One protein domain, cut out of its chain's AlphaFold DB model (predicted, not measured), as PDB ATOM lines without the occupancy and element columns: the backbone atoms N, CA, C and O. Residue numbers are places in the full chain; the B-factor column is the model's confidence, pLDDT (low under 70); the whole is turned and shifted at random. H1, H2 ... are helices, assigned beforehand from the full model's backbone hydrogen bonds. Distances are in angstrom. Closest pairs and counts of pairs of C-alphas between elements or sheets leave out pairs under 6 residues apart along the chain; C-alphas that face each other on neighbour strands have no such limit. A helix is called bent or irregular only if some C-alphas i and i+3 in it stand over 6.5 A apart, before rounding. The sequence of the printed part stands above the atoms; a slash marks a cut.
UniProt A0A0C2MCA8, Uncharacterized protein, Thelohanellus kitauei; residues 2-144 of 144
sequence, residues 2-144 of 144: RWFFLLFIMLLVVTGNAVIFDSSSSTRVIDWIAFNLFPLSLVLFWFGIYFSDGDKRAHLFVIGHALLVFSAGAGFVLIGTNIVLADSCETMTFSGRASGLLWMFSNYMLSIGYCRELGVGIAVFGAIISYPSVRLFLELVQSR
ATOM      1  N   ARG A   2      15.489 -12.512   6.254       79.19
ATOM      2  CA  ARG A   2      14.799 -12.649   7.560       79.19
ATOM      3  C   ARG A   2      13.644 -11.666   7.795       79.19
ATOM      4  O   ARG A   2      12.551 -12.093   8.130       79.19
ATOM      5  N   TRP A   3      13.838 -10.374   7.546       88.19
ATOM      6  CA  TRP A   3      12.803  -9.363   7.803       88.19
ATOM      7  C   TRP A   3      11.656  -9.382   6.789       88.19
ATOM      8  O   TRP A   3      10.532  -9.042   7.132       88.19
ATOM      9  N   PHE A   4      11.920  -9.842   5.563       88.31
ATOM     10  CA  PHE A   4      10.899  -9.962   4.523       88.31
ATOM     11  C   PHE A   4       9.833 -10.998   4.899       88.31
ATOM     12  O   PHE A   4       8.643 -10.734   4.768       88.31
ATOM     13  N   PHE A   5      10.249 -12.146   5.443       88.19
ATOM     14  CA  PHE A   5       9.307 -13.162   5.920       88.19
ATOM     15  C   PHE A   5       8.437 -12.646   7.072       88.19
ATOM     16  O   PHE A   5       7.244 -12.920   7.116       88.19
ATOM     17  N   LEU A   6       9.006 -11.837   7.969       88.38
ATOM     18  CA  LEU A   6       8.251 -11.232   9.065       88.38
ATOM     19  C   LEU A   6       7.227 -10.202   8.559       88.38
ATOM     20  O   LEU A   6       6.093 -10.195   9.029       88.38
ATOM     21  N   LEU A   7       7.587  -9.388   7.560       91.94
ATOM     22  CA  LEU A   7       6.639  -8.490   6.890       91.94
ATOM     23  C   LEU A   7       5.498  -9.263   6.220       91.94
ATOM     24  O   LEU A   7       4.347  -8.846   6.309       91.94
ATOM     25  N   PHE A   8       5.794 -10.407   5.602       90.88
ATOM     26  CA  PHE A   8       4.772 -11.285   5.034       90.88
ATOM     27  C   PHE A   8       3.822 -11.848   6.105       90.88
ATOM     28  O   PHE A   8       2.609 -11.832   5.909       90.88
ATOM     29  N   ILE A   9       4.343 -12.279   7.260       91.19
ATOM     30  CA  ILE A   9       3.505 -12.719   8.387       91.19
ATOM     31  C   ILE A   9       2.611 -11.574   8.876       91.19
ATOM     32  O   ILE A   9       1.418 -11.780   9.076       91.19
ATOM     33  N   MET A  10       3.158 -10.367   9.039       91.56
ATOM     34  CA  MET A  10       2.372  -9.195   9.439       91.56
ATOM     35  C   MET A  10       1.259  -8.893   8.435       91.56
ATOM     36  O   MET A  10       0.125  -8.643   8.836       91.56
ATOM     37  N   LEU A  11       1.559  -8.974   7.135       91.88
ATOM     38  CA  LEU A  11       0.561  -8.808   6.084       91.88
ATOM     39  C   LEU A  11      -0.559  -9.848   6.220       91.88
ATOM     40  O   LEU A  11      -1.722  -9.467   6.181       91.88
ATOM     41  N   LEU A  12      -0.224 -11.129   6.428       89.81
ATOM     42  CA  LEU A  12      -1.204 -12.200   6.657       89.81
ATOM     43  C   LEU A  12      -2.085 -11.926   7.877       89.81
ATOM     44  O   LEU A  12      -3.297 -12.096   7.806       89.81
ATOM     45  N   VAL A  13      -1.490 -11.491   8.992       91.31
ATOM     46  CA  VAL A  13      -2.239 -11.163  10.210       91.31
ATOM     47  C   VAL A  13      -3.220 -10.032   9.932       91.31
ATOM     48  O   VAL A  13      -4.389 -10.147  10.284       91.31
ATOM     49  N   VAL A  14      -2.779  -8.957   9.278       90.44
ATOM     50  CA  VAL A  14      -3.640  -7.807   8.981       90.44
ATOM     51  C   VAL A  14      -4.766  -8.193   8.024       90.44
ATOM     52  O   VAL A  14      -5.928  -7.918   8.318       90.44
ATOM     53  N   THR A  15      -4.455  -8.854   6.907       88.75
ATOM     54  CA  THR A  15      -5.462  -9.210   5.896       88.75
ATOM     55  C   THR A  15      -6.442 -10.256   6.407       88.75
ATOM     56  O   THR A  15      -7.648 -10.084   6.245       88.75
ATOM     57  N   GLY A  16      -5.964 -11.308   7.070       84.38
ATOM     58  CA  GLY A  16      -6.834 -12.354   7.597       84.38
ATOM     59  C   GLY A  16      -7.730 -11.859   8.727       84.38
ATOM     60  O   GLY A  16      -8.923 -12.146   8.720       84.38
ATOM     61  N   ASN A  17      -7.209 -11.036   9.644       87.00
ATOM     62  CA  ASN A  17      -8.058 -10.417  10.664       87.00
ATOM     63  C   ASN A  17      -9.090  -9.470  10.038       87.00
ATOM     64  O   ASN A  17     -10.244  -9.505  10.453       87.00
ATOM     65  N   ALA A  18      -8.726  -8.679   9.022       87.19
ATOM     66  CA  ALA A  18      -9.685  -7.820   8.324       87.19
ATOM     67  C   ALA A  18     -10.858  -8.629   7.741       87.19
ATOM     68  O   ALA A  18     -12.009  -8.269   7.966       87.19
ATOM     69  N   VAL A  19     -10.578  -9.761   7.085       84.38
ATOM     70  CA  VAL A  19     -11.612 -10.663   6.543       84.38
ATOM     71  C   VAL A  19     -12.487 -11.258   7.654       84.38
ATOM     72  O   VAL A  19     -13.710 -11.297   7.530       84.38
ATOM     73  N   ILE A  20     -11.888 -11.696   8.762       83.44
ATOM     74  CA  ILE A  20     -12.630 -12.294   9.882       83.44
ATOM     75  C   ILE A  20     -13.562 -11.265  10.534       83.44
ATOM     76  O   ILE A  20     -14.724 -11.572  10.807       83.44
ATOM     77  N   PHE A  21     -13.093 -10.034  10.756       82.12
ATOM     78  CA  PHE A  21     -13.902  -8.980  11.372       82.12
ATOM     79  C   PHE A  21     -15.008  -8.436  10.462       82.12
ATOM     80  O   PHE A  21     -16.024  -7.967  10.981       82.12
ATOM     81  N   ASP A  22     -14.854  -8.558   9.143       81.56
ATOM     82  CA  ASP A  22     -15.899  -8.227   8.170       81.56
ATOM     83  C   ASP A  22     -17.071  -9.236   8.217       81.56
ATOM     84  O   ASP A  22     -18.235  -8.883   8.041       81.56
ATOM     85  N   SER A  23     -16.807 -10.500   8.569       70.12
ATOM     86  CA  SER A  23     -17.813 -11.575   8.556       70.12
ATOM     87  C   SER A  23     -18.730 -11.585   9.792       70.12
ATOM     88  O   SER A  23     -18.266 -11.785  10.908       70.12
ATOM     89  N   SER A  24     -20.051 -11.404   9.666       62.78
ATOM     90  CA  SER A  24     -21.024 -11.382  10.794       62.78
ATOM     91  C   SER A  24     -21.315 -12.764  11.441       62.78
ATOM     92  O   SER A  24     -22.433 -13.018  11.894       62.78
ATOM     93  N   SER A  25     -20.352 -13.689  11.474       66.56
ATOM     94  CA  SER A  25     -20.568 -15.050  11.985       66.56
ATOM     95  C   SER A  25     -20.517 -15.123  13.518       66.56
ATOM     96  O   SER A  25     -19.716 -14.458  14.176       66.56
ATOM     97  N   SER A  26     -21.339 -15.990  14.119       68.00
ATOM     98  CA  SER A  26     -21.249 -16.307  15.555       68.00
ATOM     99  C   SER A  26     -19.990 -17.117  15.907       68.00
ATOM    100  O   SER A  26     -19.591 -17.162  17.067       68.00
ATOM    101  N   THR A  27     -19.332 -17.722  14.911       70.75
ATOM    102  CA  THR A  27     -18.069 -18.468  15.055       70.75
ATOM    103  C   THR A  27     -16.828 -17.585  14.979       70.75
ATOM    104  O   THR A  27     -15.731 -18.079  15.230       70.75
ATOM    105  N   ARG A  28     -16.983 -16.278  14.717       76.31
ATOM    106  CA  ARG A  28     -15.890 -15.321  14.475       76.31
ATOM    107  C   ARG A  28     -14.769 -15.386  15.512       76.31
ATOM    108  O   ARG A  28     -13.604 -15.248  15.163       76.31
ATOM    109  N   VAL A  29     -15.098 -15.594  16.788       79.88
ATOM    110  CA  VAL A  29     -14.094 -15.693  17.865       79.88
ATOM    111  C   VAL A  29     -13.226 -16.943  17.704       79.88
ATOM    112  O   VAL A  29     -12.013 -16.878  17.876       79.88
ATOM    113  N   ILE A  30     -13.832 -18.074  17.344       77.69
ATOM    114  CA  ILE A  30     -13.125 -19.338  17.115       77.69
ATOM    115  C   ILE A  30     -12.290 -19.234  15.834       77.69
ATOM    116  O   ILE A  30     -11.118 -19.608  15.850       77.69
ATOM    117  N   ASP A  31     -12.855 -18.644  14.775       77.12
ATOM    118  CA  ASP A  31     -12.156 -18.350  13.517       77.12
ATOM    119  C   ASP A  31     -10.924 -17.466  13.767       77.12
ATOM    120  O   ASP A  31      -9.828 -17.749  13.285       77.12
ATOM    121  N   TRP A  32     -11.080 -16.433  14.598       82.81
ATOM    122  CA  TRP A  32     -10.007 -15.527  14.996       82.81
ATOM    123  C   TRP A  32      -8.895 -16.248  15.763       82.81
ATOM    124  O   TRP A  32      -7.720 -16.067  15.447       82.81
ATOM    125  N   ILE A  33      -9.237 -17.095  16.740       83.56
ATOM    126  CA  ILE A  33      -8.248 -17.864  17.509       83.56
ATOM    127  C   ILE A  33      -7.496 -18.834  16.592       83.56
ATOM    128  O   ILE A  33      -6.264 -18.824  16.567       83.56
ATOM    129  N   ALA A  34      -8.221 -19.642  15.813       82.88
ATOM    130  CA  ALA A  34      -7.639 -20.615  14.892       82.88
ATOM    131  C   ALA A  34      -6.716 -19.936  13.874       82.88
ATOM    132  O   ALA A  34      -5.588 -20.389  13.655       82.88
ATOM    133  N   PHE A  35      -7.160 -18.808  13.313       86.06
ATOM    134  CA  PHE A  35      -6.370 -18.041  12.370       86.06
ATOM    135  C   PHE A  35      -5.115 -17.466  13.012       86.06
ATOM    136  O   PHE A  35      -4.063 -17.627  12.424       86.06
ATOM    137  N   ASN A  36      -5.173 -16.851  14.199       88.69
ATOM    138  CA  ASN A  36      -3.997 -16.225  14.825       88.69
ATOM    139  C   ASN A  36      -2.968 -17.241  15.365       88.69
ATOM    140  O   ASN A  36      -1.783 -16.915  15.467       88.69
ATOM    141  N   LEU A  37      -3.364 -18.491  15.620       87.19
ATOM    142  CA  LEU A  37      -2.436 -19.587  15.941       87.19
ATOM    143  C   LEU A  37      -1.532 -19.957  14.749       87.19
ATOM    144  O   LEU A  37      -0.374 -20.337  14.936       87.19
ATOM    145  N   PHE A  38      -2.014 -19.786  13.514       89.12
ATOM    146  CA  PHE A  38      -1.226 -20.023  12.304       89.12
ATOM    147  C   PHE A  38      -0.025 -19.063  12.137       89.12
ATOM    148  O   PHE A  38       1.103 -19.552  12.089       89.12
ATOM    149  N   PRO A  39      -0.166 -17.724  12.091       89.31
ATOM    150  CA  PRO A  39       0.967 -16.817  12.013       89.31
ATOM    151  C   PRO A  39       1.852 -16.918  13.257       89.31
ATOM    152  O   PRO A  39       3.064 -16.781  13.120       89.31
ATOM    153  N   LEU A  40       1.307 -17.250  14.435       89.94
ATOM    154  CA  LEU A  40       2.124 -17.550  15.616       89.94
ATOM    155  C   LEU A  40       3.094 -18.713  15.346       89.94
ATOM    156  O   LEU A  40       4.282 -18.601  15.651       89.94
ATOM    157  N   SER A  41       2.629 -19.795  14.709       90.31
ATOM    158  CA  SER A  41       3.498 -20.907  14.295       90.31
ATOM    159  C   SER A  41       4.608 -20.461  13.338       90.31
ATOM    160  O   SER A  41       5.766 -20.852  13.495       90.31
ATOM    161  N   LEU A  42       4.286 -19.574  12.391       90.19
ATOM    162  CA  LEU A  42       5.252 -19.033  11.434       90.19
ATOM    163  C   LEU A  42       6.290 -18.140  12.121       90.19
ATOM    164  O   LEU A  42       7.466 -18.193  11.763       90.19
ATOM    165  N   VAL A  43       5.887 -17.360  13.129       90.88
ATOM    166  CA  VAL A  43       6.811 -16.568  13.955       90.88
ATOM    167  C   VAL A  43       7.750 -17.483  14.738       90.88
ATOM    168  O   VAL A  43       8.947 -17.204  14.789       90.88
ATOM    169  N   LEU A  44       7.255 -18.591  15.298       88.75
ATOM    170  CA  LEU A  44       8.094 -19.567  16.000       88.75
ATOM    171  C   LEU A  44       9.113 -20.222  15.062       88.75
ATOM    172  O   LEU A  44      10.284 -20.327  15.425       88.75
ATOM    173  N   PHE A  45       8.710 -20.593  13.843       89.06
ATOM    174  CA  PHE A  45       9.646 -21.099  12.836       89.06
ATOM    175  C   PHE A  45      10.671 -20.049  12.425       89.06
ATOM    176  O   PHE A  45      11.863 -20.342  12.365       89.06
ATOM    177  N   TRP A  46      10.234 -18.815  12.180       90.75
ATOM    178  CA  TRP A  46      11.131 -17.710  11.866       90.75
ATOM    179  C   TRP A  46      12.160 -17.493  12.978       90.75
ATOM    180  O   TRP A  46      13.363 -17.454  12.716       90.75
ATOM    181  N   PHE A  47      11.707 -17.421  14.228       87.50
ATOM    182  CA  PHE A  47      12.579 -17.233  15.379       87.50
ATOM    183  C   PHE A  47      13.552 -18.409  15.548       87.50
ATOM    184  O   PHE A  47      14.752 -18.198  15.715       87.50
ATOM    185  N   GLY A  48      13.058 -19.643  15.415       85.44
ATOM    186  CA  GLY A  48      13.862 -20.861  15.496       85.44
ATOM    187  C   GLY A  48      14.938 -20.965  14.412       85.44
ATOM    188  O   GLY A  48      16.030 -21.441  14.698       85.44
ATOM    189  N   ILE A  49      14.671 -20.505  13.185       87.12
ATOM    190  CA  ILE A  49      15.641 -20.543  12.073       87.12
ATOM    191  C   ILE A  49      16.749 -19.503  12.244       87.12
ATOM    192  O   ILE A  49      17.899 -19.791  11.923       87.12
ATOM    193  N   TYR A  50      16.405 -18.288  12.680       86.12
ATOM    194  CA  TYR A  50      17.329 -17.150  12.625       86.12
ATOM    195  C   TYR A  50      18.033 -16.825  13.946       86.12
ATOM    196  O   TYR A  50      19.063 -16.153  13.903       86.12
ATOM    197  N   PHE A  51      17.487 -17.239  15.095       85.69
ATOM    198  CA  PHE A  51      17.962 -16.801  16.415       85.69
ATOM    199  C   PHE A  51      18.186 -17.933  17.423       85.69
ATOM    200  O   PHE A  51      18.602 -17.660  18.548       85.69
ATOM    201  N   SER A  52      17.892 -19.184  17.067       82.00
ATOM    202  CA  SER A  52      18.006 -20.314  17.988       82.00
ATOM    203  C   SER A  52      18.952 -21.377  17.445       82.00
ATOM    204  O   SER A  52      18.836 -21.780  16.291       82.00
ATOM    205  N   ASP A  53      19.841 -21.867  18.306       85.06
ATOM    206  CA  ASP A  53      20.787 -22.941  18.005       85.06
ATOM    207  C   ASP A  53      20.550 -24.155  18.920       85.06
ATOM    208  O   ASP A  53      20.056 -24.024  20.046       85.06
ATOM    209  N   GLY A  54      20.901 -25.347  18.423       81.25
ATOM    210  CA  GLY A  54      20.856 -26.608  19.176       81.25
ATOM    211  C   GLY A  54      19.450 -27.030  19.625       81.25
ATOM    212  O   GLY A  54      18.484 -26.962  18.862       81.25
ATOM    213  N   ASP A  55      19.331 -27.462  20.881       81.12
ATOM    214  CA  ASP A  55      18.109 -28.069  21.435       81.12
ATOM    215  C   ASP A  55      16.920 -27.099  21.501       81.12
ATOM    216  O   ASP A  55      15.765 -27.485  21.302       81.12
ATOM    217  N   LYS A  56      17.190 -25.804  21.711       80.25
ATOM    218  CA  LYS A  56      16.151 -24.760  21.755       80.25
ATOM    219  C   LYS A  56      15.470 -24.585  20.400       80.25
ATOM    220  O   LYS A  56      14.256 -24.380  20.345       80.25
ATOM    221  N   ARG A  57      16.230 -24.730  19.311       82.69
ATOM    222  CA  ARG A  57      15.697 -24.716  17.949       82.69
ATOM    223  C   ARG A  57      14.760 -25.896  17.731       82.69
ATOM    224  O   ARG A  57      13.633 -25.685  17.299       82.69
ATOM    225  N   ALA A  58      15.192 -27.111  18.068       82.69
ATOM    226  CA  ALA A  58      14.368 -28.310  17.908       82.69
ATOM    227  C   ALA A  58      13.026 -28.181  18.653       82.69
ATOM    228  O   ALA A  58      11.971 -28.431  18.073       82.69
ATOM    229  N   HIS A  59      13.051 -27.682  19.891       82.12
ATOM    230  CA  HIS A  59      11.841 -27.479  20.687       82.12
ATOM    231  C   HIS A  59      10.884 -26.437  20.077       82.12
ATOM    232  O   HIS A  59       9.675 -26.662  20.011       82.12
ATOM    233  N   LEU A  60      11.410 -25.314  19.571       83.75
ATOM    234  CA  LEU A  60      10.613 -24.294  18.873       83.75
ATOM    235  C   LEU A  60       9.957 -24.838  17.600       83.75
ATOM    236  O   LEU A  60       8.807 -24.505  17.318       83.75
ATOM    237  N   PHE A  61      10.661 -25.689  16.852       84.94
ATOM    238  CA  PHE A  61      10.112 -26.337  15.663       84.94
ATOM    239  C   PHE A  61       8.987 -27.314  16.000       84.94
ATOM    240  O   PHE A  61       7.971 -27.315  15.310       84.94
ATOM    241  N   VAL A  62       9.130 -28.108  17.064       86.56
ATOM    242  CA  VAL A  62       8.082 -29.039  17.510       86.56
ATOM    243  C   VAL A  62       6.819 -28.277  17.918       86.56
ATOM    244  O   VAL A  62       5.730 -28.598  17.442       86.56
ATOM    245  N   ILE A  63       6.961 -27.218  18.722       86.06
ATOM    246  CA  ILE A  63       5.827 -26.381  19.138       86.06
ATOM    247  C   ILE A  63       5.194 -25.683  17.929       86.06
ATOM    248  O   ILE A  63       3.976 -25.723  17.769       86.06
ATOM    249  N   GLY A  64       6.006 -25.073  17.061       85.69
ATOM    250  CA  GLY A  64       5.526 -24.420  15.844       85.69
ATOM    251  C   GLY A  64       4.756 -25.387  14.945       85.69
ATOM    252  O   GLY A  64       3.665 -25.066  14.484       85.69
ATOM    253  N   HIS A  65       5.260 -26.606  14.759       87.69
ATOM    254  CA  HIS A  65       4.589 -27.615  13.947       87.69
ATOM    255  C   HIS A  65       3.268 -28.070  14.566       87.69
ATOM    256  O   HIS A  65       2.261 -28.124  13.866       87.69
ATOM    257  N   ALA A  66       3.231 -28.312  15.877       86.75
ATOM    258  CA  ALA A  66       1.999 -28.662  16.576       86.75
ATOM    259  C   ALA A  66       0.932 -27.561  16.455       86.75
ATOM    260  O   ALA A  66      -0.229 -27.865  16.176       86.75
ATOM    261  N   LEU A  67       1.330 -26.292  16.596       87.19
ATOM    262  CA  LEU A  67       0.465 -25.124  16.396       87.19
ATOM    263  C   LEU A  67      -0.064 -25.021  14.965       87.19
ATOM    264  O   LEU A  67      -1.245 -24.740  14.780       87.19
ATOM    265  N   LEU A  68       0.785 -25.270  13.967       87.81
ATOM    266  CA  LEU A  68       0.394 -25.245  12.557       87.81
ATOM    267  C   LEU A  68      -0.600 -26.364  12.229       87.81
ATOM    268  O   LEU A  68      -1.600 -26.132  11.557       87.81
ATOM    269  N   VAL A  69      -0.347 -27.578  12.718       87.88
ATOM    270  CA  VAL A  69      -1.251 -28.721  12.529       87.88
ATOM    271  C   VAL A  69      -2.579 -28.480  13.247       87.88
ATOM    272  O   VAL A  69      -3.640 -28.780  12.701       87.88
ATOM    273  N   PHE A  70      -2.541 -27.872  14.434       86.94
ATOM    274  CA  PHE A  70      -3.746 -27.513  15.173       86.94
ATOM    275  C   PHE A  70      -4.569 -26.443  14.449       86.94
ATOM    276  O   PHE A  70      -5.776 -26.614  14.302       86.94
ATOM    277  N   SER A  71      -3.940 -25.370  13.955       87.19
ATOM    278  CA  SER A  71      -4.649 -24.321  13.215       87.19
ATOM    279  C   SER A  71      -5.230 -24.841  11.900       87.19
ATOM    280  O   SER A  71      -6.366 -24.508  11.564       87.19
ATOM    281  N   ALA A  72      -4.510 -25.718  11.195       85.00
ATOM    282  CA  ALA A  72      -5.018 -26.394  10.004       85.00
ATOM    283  C   ALA A  72      -6.219 -27.296  10.332       85.00
ATOM    284  O   ALA A  72      -7.249 -27.211   9.666       85.00
ATOM    285  N   GLY A  73      -6.118 -28.118  11.381       84.44
ATOM    286  CA  GLY A  73      -7.212 -28.970  11.850       84.44
ATOM    287  C   GLY A  73      -8.449 -28.161  12.241       84.44
ATOM    288  O   GLY A  73      -9.546 -28.469  11.784       84.44
ATOM    289  N   ALA A  74      -8.272 -27.075  12.999       84.69
ATOM    290  CA  ALA A  74      -9.348 -26.151  13.348       84.69
ATOM    291  C   ALA A  74      -9.983 -25.516  12.099       84.69
ATOM    292  O   ALA A  74     -11.205 -25.454  12.006       84.69
ATOM    293  N   GLY A  75      -9.180 -25.127  11.105       82.25
ATOM    294  CA  GLY A  75      -9.676 -24.637   9.817       82.25
ATOM    295  C   GLY A  75     -10.548 -25.661   9.083       82.25
ATOM    296  O   GLY A  75     -11.627 -25.315   8.609       82.25
ATOM    297  N   PHE A  76     -10.138 -26.932   9.041       83.12
ATOM    298  CA  PHE A  76     -10.961 -28.001   8.464       83.12
ATOM    299  C   PHE A  76     -12.259 -28.219   9.243       83.12
ATOM    300  O   PHE A  76     -13.312 -28.344   8.623       83.12
ATOM    301  N   VAL A  77     -12.213 -28.198  10.580       84.50
ATOM    302  CA  VAL A  77     -13.424 -28.260  11.413       84.50
ATOM    303  C   VAL A  77     -14.388 -27.142  11.036       84.50
ATOM    304  O   VAL A  77     -15.553 -27.416  10.767       84.50
ATOM    305  N   LEU A  78     -13.893 -25.910  10.940       78.94
ATOM    306  CA  LEU A  78     -14.699 -24.733  10.623       78.94
ATOM    307  C   LEU A  78     -15.324 -24.815   9.226       78.94
ATOM    308  O   LEU A  78     -16.523 -24.574   9.074       78.94
ATOM    309  N   ILE A  79     -14.551 -25.212   8.212       79.06
ATOM    310  CA  ILE A  79     -15.068 -25.440   6.854       79.06
ATOM    311  C   ILE A  79     -16.165 -26.512   6.881       79.06
ATOM    312  O   ILE A  79     -17.252 -26.284   6.355       79.06
ATOM    313  N   GLY A  80     -15.916 -27.645   7.544       77.38
ATOM    314  CA  GLY A  80     -16.887 -28.730   7.679       77.38
ATOM    315  C   GLY A  80     -18.177 -28.284   8.370       77.38
ATOM    316  O   GLY A  80     -19.268 -28.537   7.862       77.38
ATOM    317  N   THR A  81     -18.073 -27.543   9.477       77.56
ATOM    318  CA  THR A  81     -19.245 -27.018  10.194       77.56
ATOM    319  C   THR A  81     -20.033 -26.014   9.364       77.56
ATOM    320  O   THR A  81     -21.260 -26.050   9.390       77.56
ATOM    321  N   ASN A  82     -19.357 -25.161   8.588       75.62
ATOM    322  CA  ASN A  82     -20.027 -24.202   7.714       75.62
ATOM    323  C   ASN A  82     -20.786 -24.903   6.579       75.62
ATOM    324  O   ASN A  82     -21.900 -24.496   6.275       75.62
ATOM    325  N   ILE A  83     -20.246 -25.986   6.009       75.12
ATOM    326  CA  ILE A  83     -20.959 -26.815   5.017       75.12
ATOM    327  C   ILE A  83     -22.214 -27.446   5.636       75.12
ATOM    328  O   ILE A  83     -23.280 -27.418   5.029       75.12
ATOM    329  N   VAL A  84     -22.105 -27.987   6.856       77.75
ATOM    330  CA  VAL A  84     -23.237 -28.605   7.572       77.75
ATOM    331  C   VAL A  84     -24.330 -27.586   7.895       77.75
ATOM    332  O   VAL A  84     -25.509 -27.900   7.768       77.75
ATOM    333  N   LEU A  85     -23.949 -26.380   8.325       75.31
ATOM    334  CA  LEU A  85     -24.883 -25.317   8.709       75.31
ATOM    335  C   LEU A  85     -25.543 -24.642   7.501       75.31
ATOM    336  O   LEU A  85     -26.714 -24.283   7.580       75.31
ATOM    337  N   ALA A  86     -24.804 -24.459   6.407       71.69
ATOM    338  CA  ALA A  86     -25.314 -23.840   5.187       71.69
ATOM    339  C   ALA A  86     -26.114 -24.811   4.301       71.69
ATOM    340  O   ALA A  86     -26.754 -24.364   3.353       71.69
ATOM    341  N   ASP A  87     -26.037 -26.120   4.580       68.31
ATOM    342  CA  ASP A  87     -26.563 -27.217   3.750       68.31
ATOM    343  C   ASP A  87     -26.173 -27.082   2.263       68.31
ATOM    344  O   ASP A  87     -26.878 -27.503   1.347       68.31
ATOM    345  N   SER A  88     -25.022 -26.447   2.014       68.38
ATOM    346  CA  SER A  88     -24.527 -26.122   0.684       68.38
ATOM    347  C   SER A  88     -23.042 -26.456   0.569       68.38
ATOM    348  O   SER A  88     -22.229 -26.183   1.454       68.38
ATOM    349  N   CYS A  89     -22.672 -27.050  -0.566       67.38
ATOM    350  CA  CYS A  89     -21.279 -27.334  -0.910       67.38
ATOM    351  C   CYS A  89     -20.559 -26.110  -1.524       67.38
ATOM    352  O   CYS A  89     -19.414 -26.224  -1.966       67.38
ATOM    353  N   GLU A  90     -21.195 -24.932  -1.563       65.12
ATOM    354  CA  GLU A  90     -20.638 -23.724  -2.195       65.12
ATOM    355  C   GLU A  90     -19.376 -23.212  -1.486       65.12
ATOM    356  O   GLU A  90     -18.470 -22.660  -2.113       65.12
ATOM    357  N   THR A  91     -19.258 -23.463  -0.186       62.00
ATOM    358  CA  THR A  91     -18.067 -23.129   0.609       62.00
ATOM    359  C   THR A  91     -16.823 -23.921   0.189       62.00
ATOM    360  O   THR A  91     -15.706 -23.464   0.424       62.00
ATOM    361  N   MET A  92     -16.974 -25.061  -0.500       58.06
ATOM    362  CA  MET A  92     -15.849 -25.777  -1.122       58.06
ATOM    363  C   MET A  92     -15.400 -25.168  -2.444       58.06
ATOM    364  O   MET A  92     -14.247 -25.319  -2.852       58.06
ATOM    365  N   THR A  93     -16.304 -24.481  -3.135       53.59
ATOM    366  CA  THR A  93     -15.989 -23.750  -4.356       53.59
ATOM    367  C   THR A  93     -15.421 -22.385  -3.999       53.59
ATOM    368  O   THR A  93     -16.011 -21.353  -4.300       53.59
ATOM    369  N   PHE A  94     -14.242 -22.372  -3.370       47.97
ATOM    370  CA  PHE A  94     -13.458 -21.152  -3.185       47.97
ATOM    371  C   PHE A  94     -13.334 -20.457  -4.557       47.97
ATOM    372  O   PHE A  94     -12.660 -20.953  -5.460       47.97
ATOM    373  N   SER A  95     -14.032 -19.329  -4.735       43.91
ATOM    374  CA  SER A  95     -14.014 -18.425  -5.904       43.91
ATOM    375  C   SER A  95     -14.699 -18.838  -7.225       43.91
ATOM    376  O   SER A  95     -14.458 -18.186  -8.239       43.91
ATOM    377  N   GLY A  96     -15.534 -19.884  -7.292       47.38
ATOM    378  CA  GLY A  96     -16.164 -20.277  -8.577       47.38
ATOM    379  C   GLY A  96     -15.164 -20.723  -9.668       47.38
ATOM    380  O   GLY A  96     -15.526 -20.912 -10.826       47.38
ATOM    381  N   ARG A  97     -13.894 -20.915  -9.284       47.03
ATOM    382  CA  ARG A  97     -12.769 -21.421 -10.085       47.03
ATOM    383  C   ARG A  97     -12.103 -22.606  -9.380       47.03
ATOM    384  O   ARG A  97     -10.880 -22.712  -9.323       47.03
ATOM    385  N   ALA A  98     -12.903 -23.502  -8.810       51.94
ATOM    386  CA  ALA A  98     -12.369 -24.778  -8.360       51.94
ATOM    387  C   ALA A  98     -11.837 -25.541  -9.587       51.94
ATOM    388  O   ALA A  98     -12.510 -25.627 -10.616       51.94
ATOM    389  N   SER A  99     -10.608 -26.056  -9.494       56.88
ATOM    390  CA  SER A  99     -10.039 -26.968 -10.488       56.88
ATOM    391  C   SER A  99     -11.048 -28.081 -10.788       56.88
ATOM    392  O   SER A  99     -11.753 -28.534  -9.885       56.88
ATOM    393  N   GLY A 100     -11.154 -28.497 -12.056       60.84
ATOM    394  CA  GLY A 100     -12.302 -29.272 -12.554       60.84
ATOM    395  C   GLY A 100     -12.701 -30.486 -11.704       60.84
ATOM    396  O   GLY A 100     -13.881 -30.795 -11.620       60.84
ATOM    397  N   LEU A 101     -11.752 -31.112 -11.002       63.97
ATOM    398  CA  LEU A 101     -11.986 -32.240 -10.095       63.97
ATOM    399  C   LEU A 101     -12.747 -31.864  -8.810       63.97
ATOM    400  O   LEU A 101     -13.702 -32.545  -8.452       63.97
ATOM    401  N   LEU A 102     -12.367 -30.773  -8.137       65.56
ATOM    402  CA  LEU A 102     -13.048 -30.293  -6.924       65.56
ATOM    403  C   LEU A 102     -14.448 -29.770  -7.246       65.56
ATOM    404  O   LEU A 102     -15.392 -30.019  -6.500       65.56
ATOM    405  N   TRP A 103     -14.590 -29.088  -8.384       65.44
ATOM    406  CA  TRP A 103     -15.887 -28.613  -8.862       65.44
ATOM    407  C   TRP A 103     -16.811 -29.774  -9.254       65.44
ATOM    408  O   TRP A 103     -17.976 -29.798  -8.864       65.44
ATOM    409  N   MET A 104     -16.285 -30.777  -9.966       66.50
ATOM    410  CA  MET A 104     -17.036 -31.974 -10.346       66.50
ATOM    411  C   MET A 104     -17.453 -32.793  -9.122       66.50
ATOM    412  O   MET A 104     -18.590 -33.250  -9.060       66.50
ATOM    413  N   PHE A 105     -16.576 -32.930  -8.125       68.38
ATOM    414  CA  PHE A 105     -16.882 -33.632  -6.881       68.38
ATOM    415  C   PHE A 105     -17.918 -32.890  -6.027       68.38
ATOM    416  O   PHE A 105     -18.854 -33.511  -5.532       68.38
ATOM    417  N   SER A 106     -17.802 -31.562  -5.916       63.34
ATOM    418  CA  SER A 106     -18.793 -30.710  -5.245       63.34
ATOM    419  C   SER A 106     -20.174 -30.833  -5.900       63.34
ATOM    420  O   SER A 106     -21.147 -31.149  -5.221       63.34
ATOM    421  N   ASN A 107     -20.257 -30.704  -7.229       68.69
ATOM    422  CA  ASN A 107     -21.521 -30.841  -7.958       68.69
ATOM    423  C   ASN A 107     -22.105 -32.256  -7.897       68.69
ATOM    424  O   ASN A 107     -23.323 -32.408  -7.865       68.69
ATOM    425  N   TYR A 108     -21.261 -33.289  -7.879       68.31
ATOM    426  CA  TYR A 108     -21.701 -34.674  -7.715       68.31
ATOM    427  C   TYR A 108     -22.264 -34.928  -6.312       68.31
ATOM    428  O   TYR A 108     -23.288 -35.576  -6.151       68.31
ATOM    429  N   MET A 109     -21.636 -34.379  -5.275       64.94
ATOM    430  CA  MET A 109     -22.144 -34.497  -3.906       64.94
ATOM    431  C   MET A 109     -23.417 -33.672  -3.687       64.94
ATOM    432  O   MET A 109     -24.317 -34.106  -2.964       64.94
ATOM    433  N   LEU A 110     -23.528 -32.532  -4.372       68.25
ATOM    434  CA  LEU A 110     -24.729 -31.703  -4.403       68.25
ATOM    435  C   LEU A 110     -25.883 -32.396  -5.146       68.25
ATOM    436  O   LEU A 110     -27.015 -32.343  -4.679       68.25
ATOM    437  N   SER A 111     -25.610 -33.109  -6.243       65.69
ATOM    438  CA  SER A 111     -26.645 -33.818  -7.010       65.69
ATOM    439  C   SER A 111     -27.227 -35.038  -6.289       65.69
ATOM    440  O   SER A 111     -28.360 -35.423  -6.570       65.69
ATOM    441  N   ILE A 112     -26.487 -35.627  -5.344       73.81
ATOM    442  CA  ILE A 112     -26.945 -36.763  -4.524       73.81
ATOM    443  C   ILE A 112     -27.513 -36.276  -3.172       73.81
ATOM    444  O   ILE A 112     -28.146 -37.045  -2.454       73.81
ATOM    445  N   GLY A 113     -27.346 -34.995  -2.816       66.56
ATOM    446  CA  GLY A 113     -27.862 -34.425  -1.564       66.56
ATOM    447  C   GLY A 113     -27.058 -34.801  -0.313       66.56
ATOM    448  O   GLY A 113     -27.585 -34.751   0.794       66.56
ATOM    449  N   TYR A 114     -25.780 -35.171  -0.463       74.69
ATOM    450  CA  TYR A 114     -24.898 -35.604   0.637       74.69
ATOM    451  C   TYR A 114     -23.925 -34.505   1.111       74.69
ATOM    452  O   TYR A 114     -22.933 -34.798   1.781       74.69
ATOM    453  N   CYS A 115     -24.193 -33.225   0.810       75.00
ATOM    454  CA  CYS A 115     -23.340 -32.102   1.234       75.00
ATOM    455  C   CYS A 115     -23.143 -32.052   2.756       75.00
ATOM    456  O   CYS A 115     -22.032 -31.820   3.234       75.00
ATOM    457  N   ARG A 116     -24.190 -32.353   3.526       75.00
ATOM    458  CA  ARG A 116     -24.111 -32.414   4.985       75.00
ATOM    459  C   ARG A 116     -23.167 -33.513   5.488       75.00
ATOM    460  O   ARG A 116     -22.329 -33.239   6.340       75.00
ATOM    461  N   GLU A 117     -23.251 -34.725   4.943       80.62
ATOM    462  CA  GLU A 117     -22.393 -35.856   5.345       80.62
ATOM    463  C   GLU A 117     -20.918 -35.603   5.017       80.62
ATOM    464  O   GLU A 117     -20.012 -35.915   5.789       80.62
ATOM    465  N   LEU A 118     -20.675 -34.955   3.884       79.00
ATOM    466  CA  LEU A 118     -19.357 -34.501   3.473       79.00
ATOM    467  C   LEU A 118     -18.790 -33.439   4.432       79.00
ATOM    468  O   LEU A 118     -17.629 -33.530   4.835       79.00
ATOM    469  N   GLY A 119     -19.611 -32.468   4.844       75.56
ATOM    470  CA  GLY A 119     -19.246 -31.481   5.863       75.56
ATOM    471  C   GLY A 119     -18.910 -32.128   7.213       75.56
ATOM    472  O   GLY A 119     -17.895 -31.783   7.822       75.56
ATOM    473  N   VAL A 120     -19.690 -33.128   7.643       81.62
ATOM    474  CA  VAL A 120     -19.402 -33.931   8.847       81.62
ATOM    475  C   VAL A 120     -18.071 -34.669   8.704       81.62
ATOM    476  O   VAL A 120     -17.242 -34.603   9.610       81.62
ATOM    477  N   GLY A 121     -17.820 -35.318   7.564       83.44
ATOM    478  CA  GLY A 121     -16.565 -36.026   7.305       83.44
ATOM    479  C   GLY A 121     -15.339 -35.114   7.408       83.44
ATOM    480  O   GLY A 121     -14.337 -35.480   8.022       83.44
ATOM    481  N   ILE A 122     -15.436 -33.895   6.879       83.06
ATOM    482  CA  ILE A 122     -14.359 -32.898   6.944       83.06
ATOM    483  C   ILE A 122     -14.169 -32.372   8.361       83.06
ATOM    484  O   ILE A 122     -13.030 -32.214   8.805       83.06
ATOM    485  N   ALA A 123     -15.260 -32.156   9.095       82.19
ATOM    486  CA  ALA A 123     -15.175 -31.747  10.486       82.19
ATOM    487  C   ALA A 123     -14.500 -32.821  11.352       82.19
ATOM    488  O   ALA A 123     -13.593 -32.520  12.128       82.19
ATOM    489  N   VAL A 124     -14.871 -34.090  11.169       86.44
ATOM    490  CA  VAL A 124     -14.245 -35.227  11.860       86.44
ATOM    491  C   VAL A 124     -12.769 -35.351  11.482       86.44
ATOM    492  O   VAL A 124     -11.926 -35.524  12.360       86.44
ATOM    493  N   PHE A 125     -12.425 -35.199  10.203       85.31
ATOM    494  CA  PHE A 125     -11.036 -35.209   9.746       85.31
ATOM    495  C   PHE A 125     -10.201 -34.098  10.401       85.31
ATOM    496  O   PHE A 125      -9.112 -34.364  10.913       85.31
ATOM    497  N   GLY A 126     -10.730 -32.874  10.467       82.81
ATOM    498  CA  GLY A 126     -10.086 -31.763  11.169       82.81
ATOM    499  C   GLY A 126      -9.901 -32.028  12.669       82.81
ATOM    500  O   GLY A 126      -8.843 -31.728  13.231       82.81
ATOM    501  N   ALA A 127     -10.882 -32.662  13.320       83.75
ATOM    502  CA  ALA A 127     -10.791 -33.059  14.725       83.75
ATOM    503  C   ALA A 127      -9.713 -34.137  14.958       83.75
ATOM    504  O   ALA A 127      -8.927 -34.040  15.899       83.75
ATOM    505  N   ILE A 128      -9.610 -35.129  14.068       86.75
ATOM    506  CA  ILE A 128      -8.582 -36.181  14.142       86.75
ATOM    507  C   ILE A 128      -7.180 -35.592  13.957       86.75
ATOM    508  O   ILE A 128      -6.263 -35.954  14.691       86.75
ATOM    509  N   ILE A 129      -7.005 -34.664  13.013       84.81
ATOM    510  CA  ILE A 129      -5.710 -34.011  12.766       84.81
ATOM    511  C   ILE A 129      -5.295 -33.109  13.929       84.81
ATOM    512  O   ILE A 129      -4.115 -33.046  14.266       84.81
ATOM    513  N   SER A 130      -6.244 -32.417  14.556       83.19
ATOM    514  CA  SER A 130      -5.952 -31.525  15.684       83.19
ATOM    515  C   SER A 130      -5.679 -32.274  16.998       83.19
ATOM    516  O   SER A 130      -4.959 -31.753  17.852       83.19
ATOM    517  N   TYR A 131      -6.174 -33.508  17.151       80.75
ATOM    518  CA  TYR A 131      -5.981 -34.348  18.339       80.75
ATOM    519  C   TYR A 131      -4.514 -34.536  18.792       80.75
ATOM    520  O   TYR A 131      -4.226 -34.258  19.962       80.75
ATOM    521  N   PRO A 132      -3.560 -34.969  17.938       78.62
ATOM    522  CA  PRO A 132      -2.164 -35.139  18.352       78.62
ATOM    523  C   PRO A 132      -1.529 -33.833  18.841       78.62
ATOM    524  O   PRO A 132      -0.745 -33.857  19.790       78.62
ATOM    525  N   SER A 133      -1.902 -32.689  18.260       77.94
ATOM    526  CA  SER A 133      -1.416 -31.384  18.714       77.94
ATOM    527  C   SER A 133      -1.910 -31.049  20.120       77.94
ATOM    528  O   SER A 133      -1.119 -30.617  20.953       77.94
ATOM    529  N   VAL A 134      -3.194 -31.283  20.415       75.12
ATOM    530  CA  VAL A 134      -3.765 -31.050  21.757       75.12
ATOM    531  C   VAL A 134      -3.085 -31.930  22.798       75.12
ATOM    532  O   VAL A 134      -2.723 -31.450  23.872       75.12
ATOM    533  N   ARG A 135      -2.862 -33.206  22.470       75.88
ATOM    534  CA  ARG A 135      -2.163 -34.139  23.355       75.88
ATOM    535  C   ARG A 135      -0.753 -33.652  23.696       75.88
ATOM    536  O   ARG A 135      -0.384 -33.671  24.865       75.88
ATOM    537  N   LEU A 136      -0.005 -33.160  22.707       75.88
ATOM    538  CA  LEU A 136       1.335 -32.614  22.925       75.88
ATOM    539  C   LEU A 136       1.316 -31.410  23.886       75.88
ATOM    540  O   LEU A 136       2.160 -31.310  24.774       75.88
ATOM    541  N   PHE A 137       0.339 -30.506  23.749       73.62
ATOM    542  CA  PHE A 137       0.197 -29.371  24.668       73.62
ATOM    543  C   PHE A 137      -0.155 -29.806  26.092       73.62
ATOM    544  O   PHE A 137       0.381 -29.237  27.041       73.62
ATOM    545  N   LEU A 138      -1.008 -30.821  26.254       74.44
ATOM    546  CA  LEU A 138      -1.341 -31.373  27.570       74.44
ATOM    547  C   LEU A 138      -0.121 -32.010  28.243       74.44
ATOM    548  O   LEU A 138       0.146 -31.720  29.405       74.44
ATOM    549  N   GLU A 139       0.660 -32.805  27.509       71.31
ATOM    550  CA  GLU A 139       1.888 -33.427  28.028       71.31
ATOM    551  C   GLU A 139       2.932 -32.368  28.442       71.31
ATOM    552  O   GLU A 139       3.546 -32.483  29.503       71.31
ATOM    553  N   LEU A 140       3.079 -31.281  27.672       63.94
ATOM    554  CA  LEU A 140       3.968 -30.161  28.016       63.94
ATOM    555  C   LEU A 140       3.519 -29.381  29.262       63.94
ATOM    556  O   LEU A 140       4.365 -28.886  30.007       63.94
ATOM    557  N   VAL A 141       2.209 -29.247  29.489       69.00
ATOM    558  CA  VAL A 141       1.656 -28.581  30.682       69.00
ATOM    559  C   VAL A 141       1.808 -29.458  31.923       69.00
ATOM    560  O   VAL A 141       2.110 -28.941  32.991       69.00
ATOM    561  N   GLN A 142       1.624 -30.771  31.788       64.69
ATOM    562  CA  GLN A 142       1.642 -31.717  32.905       64.69
ATOM    563  C   GLN A 142       3.063 -32.109  33.353       64.69
ATOM    564  O   GLN A 142       3.243 -32.593  34.465       64.69
ATOM    565  N   SER A 143       4.071 -31.893  32.500       55.88
ATOM    566  CA  SER A 143       5.490 -32.115  32.812       55.88
ATOM    567  C   SER A 143       6.160 -30.947  33.561       55.88
ATOM    568  O   SER A 143       7.352 -31.043  33.868       55.88
ATOM    569  N   ARG A 144       5.450 -29.842  33.805       46.31
ATOM    570  CA  ARG A 144       5.951 -28.668  34.533       46.31
ATOM    571  C   ARG A 144       5.426 -28.664  35.965       46.31
ATOM    572  O   ARG A 144       6.220 -28.277  36.849       46.31
TER     573      ARG A 144
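What this domain is: This is residues 2 to 144 of the 144 residues of an uncharacterized protein of Thelohanellus kitauei (UniProt A0A0C2MCA8). Four long helices stand in a row, H1, H2, H3 and H6, each running the opposite way to the one before, with the long H3 between H2 and H6 and with H1 at the outside beyond H2. A small head of the short H4 and H5 sits at the end where H3 finishes and H6 starts, while the last part of H6 bends off from the line of the row. The printed part has 143 residues with six named helices, H1 to H6 in chain order, and no named strand; its class is all helix. It is only just loose, close to compact, with a radius of gyration of the C-alphas of 17.8 A, and elongated, spanning 55 by 35 by 30 A.

Where its parts are: H3, the longest helix, holds residues 55 to 86 and is 46.6 A long, from C-alpha 55 at (18.109, -28.069, 21.435) to C-alpha 86 at (-25.314, -23.840, 5.187). H2, residues 28 to 51, measures 33.9 A, and H1, residues 2 to 22, measures 31.0 A, beginning at (14.799, -12.649, 7.560). H4 is residues 89 to 92, and H5 is residues 100 to 112. H6, residues 115 to 142, was assigned as one helix by its hydrogen bonds but is bent, with C-alphas 129 and 132 lying 6.7 A apart; its arms are H6a, residues 115 to 129, 21.2 A long, and H6b, residues 132 to 142, 15.4 A long, which ends with C-alpha 142 at (1.642, -31.717, 32.905).

How they stand to each other: H3 is the hub. It touches H2 at a shallow tilt of 23 degrees, opposite ways, a helical hairpin whose closest C-alphas, Ser 41 and Gly 64, are 4.3 A apart. H1 and H2 form another helical hairpin and touch at 2 degrees, closest at the C-alphas of Ile 9 and Pro 39, 6.0 A. With residues 69 to 84 alone, H3 touches H6a at a shallow tilt of 15 degrees, opposite ways; the C-alphas of Val 77 and Ala 123 come closest, 4.0 A. With residues 66 to 70 alone it touches H6b at a steep tilt of 52 degrees, closest at Ala 66 and Ser 133, whose C-alphas are 4.9 A apart. H4 touches H3 and H5, closest to H5 at the C-alphas of Cys 89 and Ser 106, 6.0 A. H1 and H3 are apart, as are H3 and H5. Every O i to N i+4 pair is within hydrogen-bond range in H3, H5, H6a and H6b; H1 has 16 of 17, H2 18 of 20, and H4 is too short for such a pair.

The domain as a whole: The C-alphas of Gly 54 and Ser 111 are the two farthest apart, 54.7 A. The printed part has no cut and no long link. Mean pLDDT of the printed part is 78.1; residues 24 to 26, 87 to 111, 113 and 140 to 144 are under 70.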